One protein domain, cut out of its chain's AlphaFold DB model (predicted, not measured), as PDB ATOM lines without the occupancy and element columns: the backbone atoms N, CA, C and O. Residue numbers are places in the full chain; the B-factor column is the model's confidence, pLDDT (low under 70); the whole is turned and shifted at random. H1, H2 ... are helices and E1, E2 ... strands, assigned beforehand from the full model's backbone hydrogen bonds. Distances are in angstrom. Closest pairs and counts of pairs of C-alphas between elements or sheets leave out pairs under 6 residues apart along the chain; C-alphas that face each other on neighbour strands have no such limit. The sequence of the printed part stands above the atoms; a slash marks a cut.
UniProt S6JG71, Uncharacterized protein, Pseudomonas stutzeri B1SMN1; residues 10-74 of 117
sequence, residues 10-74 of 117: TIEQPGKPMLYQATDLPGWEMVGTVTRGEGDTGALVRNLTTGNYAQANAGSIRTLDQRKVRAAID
ATOM      1  N   THR A  10     -13.524   9.117  42.049       89.38
ATOM      2  CA  THR A  10     -14.515   8.272  42.722       89.38
ATOM      3  C   THR A  10     -15.699   9.150  43.099       89.38
ATOM      4  O   THR A  10     -15.492  10.274  43.552       89.38
ATOM      5  N   ILE A  11     -16.922   8.664  42.893       91.31
ATOM      6  CA  ILE A  11     -18.153   9.401  43.189       91.31
ATOM      7  C   ILE A  11     -19.049   8.549  44.080       91.31
ATOM      8  O   ILE A  11     -19.218   7.355  43.837       91.31
ATOM      9  N   GLU A  12     -19.652   9.184  45.075       89.94
ATOM     10  CA  GLU A  12     -20.664   8.602  45.946       89.94
ATOM     11  C   GLU A  12     -21.928   9.476  45.889       89.94
ATOM     12  O   GLU A  12     -21.869  10.691  46.069       89.94
ATOM     13  N   GLN A  13     -23.077   8.854  45.604       87.56
ATOM     14  CA  GLN A  13     -24.388   9.507  45.507       87.56
ATOM     15  C   GLN A  13     -25.386   8.761  46.410       87.56
ATOM     16  O   GLN A  13     -25.507   7.540  46.264       87.56
ATOM     17  N   PRO A  14     -26.085   9.444  47.340       77.94
ATOM     18  CA  PRO A  14     -26.110  10.900  47.531       77.94
ATOM     19  C   PRO A  14     -24.922  11.464  48.335       77.94
ATOM     20  O   PRO A  14     -24.804  12.679  48.450       77.94
ATOM     21  N   GLY A  15     -24.036  10.622  48.885       85.69
ATOM     22  CA  GLY A  15     -22.872  11.067  49.662       85.69
ATOM     23  C   GLY A  15     -23.219  12.030  50.810       85.69
ATOM     24  O   GLY A  15     -24.341  12.053  51.316       85.69
ATOM     25  N   LYS A  16     -22.243  12.846  51.232       92.62
ATOM     26  CA  LYS A  16     -22.429  13.950  52.200       92.62
ATOM     27  C   LYS A  16     -21.833  15.274  51.682       92.62
ATOM     28  O   LYS A  16     -20.883  15.785  52.281       92.62
ATOM     29  N   PRO A  17     -22.357  15.846  50.579       92.94
ATOM     30  CA  PRO A  17     -21.814  17.063  49.960       92.94
ATOM     31  C   PRO A  17     -21.698  18.241  50.933       92.94
ATOM     32  O   PRO A  17     -20.714  18.979  50.888       92.94
ATOM     33  N   MET A  18     -22.648  18.373  51.864       93.06
ATOM     34  CA  MET A  18     -22.687  19.489  52.814       93.06
ATOM     35  C   MET A  18     -21.494  19.551  53.776       93.06
ATOM     36  O   MET A  18     -21.201  20.620  54.301       93.06
ATOM     37  N   LEU A  19     -20.761  18.445  53.977       93.75
ATOM     38  CA  LEU A  19     -19.515  18.465  54.757       93.75
ATOM     39  C   LEU A  19     -18.411  19.279  54.072       93.75
ATOM     40  O   LEU A  19     -17.522  19.802  54.738       93.75
ATOM     41  N   TYR A  20     -18.462  19.369  52.744       94.81
ATOM     42  CA  TYR A  20     -17.454  20.041  51.928       94.81
ATOM     43  C   TYR A  20     -17.946  21.385  51.394       94.81
ATOM     44  O   TYR A  20     -17.148  22.301  51.185       94.81
ATOM     45  N   GLN A  21     -19.255  21.514  51.193       94.81
ATOM     46  CA  GLN A  21     -19.913  22.719  50.717       94.81
ATOM     47  C   GLN A  21     -21.161  22.980  51.570       94.81
ATOM     48  O   GLN A  21     -22.253  22.533  51.245       94.81
ATOM     49  N   ALA A  22     -20.982  23.693  52.684       90.88
ATOM     50  CA  ALA A  22     -22.050  23.929  53.661       90.88
ATOM     51  C   ALA A  22     -23.154  24.878  53.160       90.88
ATOM     52  O   ALA A  22     -24.258  24.875  53.694       90.88
ATOM     53  N   THR A  23     -22.851  25.703  52.157       89.50
ATOM     54  CA  THR A  23     -23.782  26.686  51.591       89.50
ATOM     55  C   THR A  23     -24.180  26.282  50.183       89.50
ATOM     56  O   THR A  23     -23.324  25.854  49.405       89.50
ATOM     57  N   ASP A  24     -25.447  26.481  49.836       86.19
ATOM     58  CA  ASP A  24     -25.918  26.299  48.467       86.19
ATOM     59  C   ASP A  24     -25.162  27.198  47.485       86.19
ATOM     60  O   ASP A  24     -24.746  28.316  47.800       86.19
ATOM     61  N   LEU A  25     -24.975  26.686  46.270       88.75
ATOM     62  CA  LEU A  25     -24.295  27.387  45.188       88.75
ATOM     63  C   LEU A  25     -25.329  27.743  44.111       88.75
ATOM     64  O   LEU A  25     -25.813  26.844  43.422       88.75
ATOM     65  N   PRO A  26     -25.679  29.030  43.928       92.94
ATOM     66  CA  PRO A  26     -26.647  29.436  42.914       92.94
ATOM     67  C   PRO A  26     -26.262  28.939  41.513       92.94
ATOM     68  O   PRO A  26     -25.131  29.128  41.065       92.94
ATOM     69  N   GLY A  27     -27.203  28.297  40.814       93.69
ATOM     70  CA  GLY A  27     -26.971  27.711  39.485       93.69
ATOM     71  C   GLY A  27     -26.297  26.331  39.496       93.69
ATOM     72  O   GLY A  27     -26.009  25.785  38.427       93.69
ATOM     73  N   TRP A  28     -26.070  25.755  40.678       94.81
ATOM     74  CA  TRP A  28     -25.508  24.425  40.855       94.81
ATOM     75  C   TRP A  28     -26.415  23.557  41.721       94.81
ATOM     76  O   TRP A  28     -26.965  23.994  42.725       94.81
ATOM     77  N   GLU A  29     -26.529  22.297  41.337       94.06
ATOM     78  CA  GLU A  29     -27.190  21.247  42.098       94.06
ATOM     79  C   GLU A  29     -26.131  20.435  42.848       94.06
ATOM     80  O   GLU A  29     -25.139  20.018  42.245       94.06
ATOM     81  N   MET A  30     -26.318  20.189  44.147       93.19
ATOM     82  CA  MET A  30     -25.466  19.255  44.889       93.19
ATOM     83  C   MET A  30     -25.930  17.821  44.634       93.19
ATOM     84  O   MET A  30     -27.044  17.457  44.992       93.19
ATOM     85  N   VAL A  31     -25.066  17.006  44.027       92.81
ATOM     86  CA  VAL A  31     -25.420  15.652  43.562       92.81
ATOM     87  C   VAL A  31     -24.809  14.564  44.446       92.81
ATOM     88  O   VAL A  31     -25.370  13.479  44.581       92.81
ATOM     89  N   GLY A  32     -23.657  14.833  45.064       94.00
ATOM     90  CA  GLY A  32     -23.031  13.877  45.972       94.00
ATOM     91  C   GLY A  32     -21.640  14.273  46.431       94.00
ATOM     92  O   GLY A  32     -21.325  15.454  46.538       94.00
ATOM     93  N   THR A  33     -20.781  13.297  46.692       95.31
ATOM     94  CA  THR A  33     -19.367  13.509  47.032       95.31
ATOM     95  C   THR A  33     -18.467  12.981  45.928       95.31
ATOM     96  O   THR A  33     -18.769  11.989  45.263       95.31
ATOM     97  N   VAL A  34     -17.351  13.671  45.709       94.56
ATOM     98  CA  VAL A  34     -16.328  13.284  44.737       94.56
ATOM     99  C   VAL A  34     -14.965  13.282  45.403       94.56
ATOM    100  O   VAL A  34     -14.623  14.232  46.099       94.56
ATOM    101  N   THR A  35     -14.174  12.240  45.155       93.62
ATOM    102  CA  THR A  35     -12.778  12.142  45.593       93.62
ATOM    103  C   THR A  35     -11.866  12.030  44.382       93.62
ATOM    104  O   THR A  35     -12.033  11.149  43.535       93.62
ATOM    105  N   ARG A  36     -10.869  12.913  44.316       89.94
ATOM    106  CA  ARG A  36      -9.779  12.875  43.344       89.94
ATOM    107  C   ARG A  36      -8.529  12.265  43.974       89.94
ATOM    108  O   ARG A  36      -8.035  12.735  45.000       89.94
ATOM    109  N   GLY A  37      -7.978  11.240  43.332       85.06
ATOM    110  CA  GLY A  37      -6.778  10.559  43.821       85.06
ATOM    111  C   GLY A  37      -6.999   9.854  45.163       85.06
ATOM    112  O   GLY A  37      -7.840   8.957  45.249       85.06
ATOM    113  N   GLU A  38      -6.206  10.222  46.174       76.62
ATOM    114  CA  GLU A  38      -6.160   9.561  47.491       76.62
ATOM    115  C   GLU A  38      -6.665  10.428  48.658       76.62
ATOM    116  O   GLU A  38      -6.639   9.977  49.798       76.62
ATOM    117  N   GLY A  39      -7.170  11.641  48.412       81.50
ATOM    118  CA  GLY A  39      -7.677  12.461  49.523       81.50
ATOM    119  C   GLY A  39      -8.275  13.823  49.184       81.50
ATOM    120  O   GLY A  39      -8.784  14.489  50.080       81.50
ATOM    121  N   ASP A  40      -8.251  14.256  47.920       90.25
ATOM    122  CA  ASP A  40      -8.890  15.515  47.518       90.25
ATOM    123  C   ASP A  40     -10.393  15.276  47.332       90.25
ATOM    124  O   ASP A  40     -10.850  14.970  46.230       90.25
ATOM    125  N   THR A  41     -11.140  15.331  48.440       94.62
ATOM    126  CA  THR A  41     -12.591  15.107  48.475       94.62
ATOM    127  C   THR A  41     -13.356  16.425  48.571       94.62
ATOM    128  O   THR A  41     -12.989  17.328  49.326       94.62
ATOM    129  N   GLY A  42     -14.451  16.528  47.825       95.44
ATOM    130  CA  GLY A  42     -15.354  17.669  47.861       95.44
ATOM    131  C   GLY A  42     -16.791  17.306  47.514       95.44
ATOM    132  O   GLY A  42     -17.123  16.145  47.257       95.44
ATOM    133  N   ALA A  43     -17.649  18.321  47.482       96.62
ATOM    134  CA  ALA A  43     -19.011  18.178  47.000       96.62
ATOM    135  C   ALA A  43     -18.993  18.019  45.475       96.62
ATOM    136  O   ALA A  43     -18.405  18.835  44.767       96.62
ATOM    137  N   LEU A  44     -19.639  16.975  44.965       96.12
ATOM    138  CA  LEU A  44     -19.952  16.845  43.551       96.12
ATOM    139  C   LEU A  44     -21.155  17.729  43.249       96.12
ATOM    140  O   LEU A  44     -22.254  17.485  43.754       96.12
ATOM    141  N   VAL A  45     -20.948  18.723  42.398       95.69
ATOM    142  CA  VAL A  45     -21.995  19.646  41.972       95.69
ATOM    143  C   VAL A  45     -22.200  19.567  40.468       95.69
ATOM    144  O   VAL A  45     -21.246  19.370  39.714       95.69
ATOM    145  N   ARG A  46     -23.443  19.729  40.021       95.56
ATOM    146  CA  ARG A  46     -23.821  19.779  38.610       95.56
ATOM    147  C   ARG A  46     -24.314  21.172  38.270       95.56
ATOM    148  O   ARG A  46     -25.200  21.707  38.925       95.56
ATOM    149  N   ASN A  47     -23.740  21.767  37.238       95.69
ATOM    150  CA  ASN A  47     -24.189  23.050  36.734       95.69
ATOM    151  C   ASN A  47     -25.564  22.886  36.071       95.69
ATOM    152  O   ASN A  47     -25.696  22.084  35.145       95.69
ATOM    153  N   LEU A  48     -26.566  23.648  36.505       93.12
ATOM    154  CA  LEU A  48     -27.941  23.515  36.010       93.12
ATOM    155  C   LEU A  48     -28.102  23.975  34.552       93.12
ATOM    156  O   LEU A  48     -28.965  23.469  33.844       93.12
ATOM    157  N   THR A  49     -27.249  24.888  34.080       93.38
ATOM    158  CA  THR A  49     -27.307  25.416  32.709       93.38
ATOM    159  C   THR A  49     -26.623  24.495  31.700       93.38
ATOM    160  O   THR A  49     -27.134  24.268  30.610       93.38
ATOM    161  N   THR A  50     -25.441  23.978  32.041       93.06
ATOM    162  CA  THR A  50     -24.587  23.213  31.110       93.06
ATOM    163  C   THR A  50     -24.621  21.706  31.350       93.06
ATOM    164  O   THR A  50     -24.170  20.936  30.508       93.06
ATOM    165  N   GLY A  51     -25.101  21.266  32.514       92.19
ATOM    166  CA  GLY A  51     -25.055  19.872  32.945       92.19
ATOM    167  C   GLY A  51     -23.658  19.366  33.318       92.19
ATOM    168  O   GLY A  51     -23.528  18.185  33.639       92.19
ATOM    169  N   ASN A  52     -22.628  20.220  33.286       94.25
ATOM    170  CA  ASN A  52     -21.258  19.844  33.628       94.25
ATOM    171  C   ASN A  52     -21.082  19.646  35.132       94.25
ATOM    172  O   ASN A  52     -21.623  20.395  35.945       94.25
ATOM    173  N   TYR A  53     -20.245  18.679  35.488       95.31
ATOM    174  CA  TYR A  53     -19.917  18.374  36.870       95.31
ATOM    175  C   TYR A  53     -18.628  19.059  37.325       95.31
ATOM    176  O   TYR A  53     -17.640  19.131  36.585       95.31
ATOM    177  N   ALA A  54     -18.619  19.507  38.572       95.69
ATOM    178  CA  ALA A  54     -17.476  20.119  39.229       95.69
ATOM    179  C   ALA A  54     -17.351  19.626  40.677       95.69
ATOM    180  O   ALA A  54     -18.282  19.052  41.241       95.69
ATOM    181  N   GLN A  55     -16.180  19.851  41.265       96.12
ATOM    182  CA  GLN A  55     -15.946  19.694  42.693       96.12
ATOM    183  C   GLN A  55     -16.057  21.065  43.363       96.12
ATOM    184  O   GLN A  55     -15.416  22.017  42.912       96.12
ATOM    185  N   ALA A  56     -16.836  21.152  44.437       96.38
ATOM    186  CA  ALA A  56     -16.960  22.335  45.274       96.38
ATOM    187  C   ALA A  56     -16.428  22.083  46.693       96.38
ATOM    188  O   ALA A  56     -16.719  21.053  47.309       96.38
ATOM    189  N   ASN A  57     -15.660  23.041  47.214       96.12
ATOM    190  CA  ASN A  57     -15.148  23.049  48.583       96.12
ATOM    191  C   ASN A  57     -15.165  24.485  49.123       96.12
ATOM    192  O   ASN A  57     -14.428  25.331  48.613       96.12
ATOM    193  N   ALA A  58     -15.969  24.757  50.152       92.31
ATOM    194  CA  ALA A  58     -16.051  26.060  50.822       92.31
ATOM    195  C   ALA A  58     -16.130  27.268  49.852       92.31
ATOM    196  O   ALA A  58     -15.415  28.256  50.002       92.31
ATOM    197  N   GLY A  59     -16.961  27.167  48.808       88.69
ATOM    198  CA  GLY A  59     -17.159  28.200  47.783       88.69
ATOM    199  C   GLY A  59     -16.167  28.163  46.612       88.69
ATOM    200  O   GLY A  59     -16.411  28.796  45.588       88.69
ATOM    201  N   SER A  60     -15.083  27.391  46.706       92.44
ATOM    202  CA  SER A  60     -14.160  27.172  45.585       92.44
ATOM    203  C   SER A  60     -14.695  26.094  44.646       92.44
ATOM    204  O   SER A  60     -14.995  24.990  45.097       92.44
ATOM    205  N   ILE A  61     -14.752  26.381  43.342       94.31
ATOM    206  CA  ILE A  61     -15.214  25.442  42.308       94.31
ATOM    207  C   ILE A  61     -14.036  25.005  41.435       94.31
ATOM    208  O   ILE A  61     -13.257  25.828  40.958       94.31
ATOM    209  N   ARG A  62     -13.919  23.697  41.192       93.38
ATOM    210  CA  ARG A  62     -12.918  23.097  40.300       93.38
ATOM    211  C   ARG A  62     -13.578  22.194  39.270       93.38
ATOM    212  O   ARG A  62     -14.383  21.330  39.604       93.38
ATOM    213  N   THR A  63     -13.188  22.352  38.011       93.25
ATOM    214  CA  THR A  63     -13.677  21.516  36.910       93.25
ATOM    215  C   THR A  63     -13.191  20.074  37.034       93.25
ATOM    216  O   THR A  63     -12.032  19.830  37.376       93.25
ATOM    217  N   LEU A  64     -14.053  19.122  36.680       92.94
ATOM    218  CA  LEU A  64     -13.721  17.699  36.608       92.94
ATOM    219  C   LEU A  64     -13.599  17.227  35.153       92.94
ATOM    220  O   LEU A  64     -14.202  17.807  34.246       92.94
ATOM    221  N   ASP A  65     -12.857  16.139  34.923       90.50
ATOM    222  CA  ASP A  65     -12.896  15.445  33.629       90.50
ATOM    223  C   ASP A  65     -14.263  14.766  33.480       90.50
ATOM    224  O   ASP A  65     -14.559  13.765  34.140       90.50
ATOM    225  N   GLN A  66     -15.096  15.319  32.598       90.94
ATOM    226  CA  GLN A  66     -16.476  14.877  32.407       90.94
ATOM    227  C   GLN A  66     -16.569  13.417  31.955       90.94
ATOM    228  O   GLN A  66     -17.533  12.737  32.295       90.94
ATOM    229  N   ARG A  67     -15.565  12.896  31.232       84.44
ATOM    230  CA  ARG A  67     -15.557  11.489  30.798       84.44
ATOM    231  C   ARG A  67     -15.446  10.556  31.995       84.44
ATOM    232  O   ARG A  67     -16.142   9.550  32.066       84.44
ATOM    233  N   LYS A  68     -14.603  10.920  32.962       86.94
ATOM    234  CA  LYS A  68     -14.401  10.145  34.191       86.94
ATOM    235  C   LYS A  68     -15.578  10.266  35.142       86.94
ATOM    236  O   LYS A  68     -15.960   9.273  35.744       86.94
ATOM    237  N   VAL A  69     -16.170  11.457  35.236       89.50
ATOM    238  CA  VAL A  69     -17.396  11.654  36.013       89.50
ATOM    239  C   VAL A  69     -18.525  10.796  35.454       89.50
ATOM    240  O   VAL A  69     -19.111  10.030  36.204       89.50
ATOM    241  N   ARG A  70     -18.774  10.834  34.138       86.00
ATOM    242  CA  ARG A  70     -19.789   9.983  33.497       86.00
ATOM    243  C   ARG A  70     -19.549   8.503  33.784       86.00
ATOM    244  O   ARG A  70     -20.464   7.836  34.241       86.00
ATOM    245  N   ALA A  71     -18.317   8.025  33.610       81.31
ATOM    246  CA  ALA A  71     -17.964   6.636  33.899       81.31
ATOM    247  C   ALA A  71     -18.124   6.250  35.383       81.31
ATOM    248  O   ALA A  71     -18.352   5.086  35.676       81.31
ATOM    249  N   ALA A  72     -17.977   7.192  36.318       83.12
ATOM    250  CA  ALA A  72     -18.135   6.942  37.751       83.12
ATOM    251  C   ALA A  72     -19.587   7.101  38.244       83.12
ATOM    252  O   ALA A  72     -19.952   6.502  39.252       83.12
ATOM    253  N   ILE A  73     -20.400   7.908  37.555       81.94
ATOM    254  CA  ILE A  73     -21.836   8.082  37.826       81.94
ATOM    255  C   ILE A  73     -22.653   6.941  37.223       81.94
ATOM    256  O   ILE A  73     -23.681   6.585  37.795       81.94
ATOM    257  N   ASP A  74     -22.214   6.392  36.087       70.75
ATOM    258  CA  ASP A  74     -22.922   5.327  35.384       70.75
ATOM    259  C   ASP A  74     -23.222   4.150  36.340       70.75
ATOM    260  O   ASP A  74     -22.288   3.504  36.833       70.75
TER     261      ASP A  74
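What this domain is: This is residues 10 to 74 of the 117 residues of an uncharacterized protein of Pseudomonas stutzeri B1SMN1 (UniProt S6JG71). A single strongly twisted sheet of five strands, each folding back beside the one before, makes the core, and one short helix, H1, packs on it near E1 and the beginning of E4. E2 and E3 run through the middle of the sheet and bend on their way, and a long loop, residues 13 to 27, leads from E1 to E2. The printed part has 65 residues, with five named strands and then one named helix, in the order E1 E2 E3 E4 E5 H1; the sheet has the same order of strands, all antiparallel, and the class is mixed, helices and strands. The whole is compact, with a radius of gyration of the C-alphas of 10.4 A, and rounded, spanning 27 by 26 by 19 A.

How they stand to each other: The sheet is a meander, each strand the antiparallel neighbour of the one before. E1, residues 10 to 12, is an edge strand and forms a hairpin with E2, residues 28 to 36; N 10 and O 35 are within hydrogen-bond range at 2.9 A. E2 bends by 78 degrees at residue 31. E2 forms a hairpin with E3, residues 40 to 47, their directions at 151 degrees; N 34 and O 42 are 2.9 A apart, and N 46 and O 29 2.8 A. E3 bends by 53 degrees at residue 43. E3 forms a hairpin with E4, residues 53 to 57, at 130 degrees, with N 56 and O 43 2.8 A apart. E4 forms a hairpin with the other edge strand, E5, residues 60 to 63, with N 62 and O 55 2.8 A apart. E1 and E5 are apart. H1, residues 66 to 73, is on the sheet at a height over the sheet of 6.5 A, beside the strands and over none of them. Its closest C-alphas to E1 are those of Ala 72 and Ile 11, 6.0 A apart; to E4, those of Gln 66 and Tyr 53, 6.6 A apart. In H1 every O i to N i+4 pair is within hydrogen-bond range.

Where its parts are: E1 begins at C-alpha 10, (-14.515, 8.272, 42.722), and is 7.0 A long. E2 measures 19.7 A from first to last C-alpha, E3 20.2 A, E4 13.5 A and E5 10.4 A. E3 begins at C-alpha 40, (-8.890, 15.515, 47.518). H1, 10.2 A long, ends at C-alpha 73, (-21.836, 8.082, 37.826).

The domain as a whole: The two C-alphas farthest apart are those of Glu 38 and Thr 49, at 30.3 A. The printed part has no cut. The link from E1 to E2 is long, with 15 residues; the other links are tight. The mean pLDDT of the printed part is 90.9, and no printed residue is under 70.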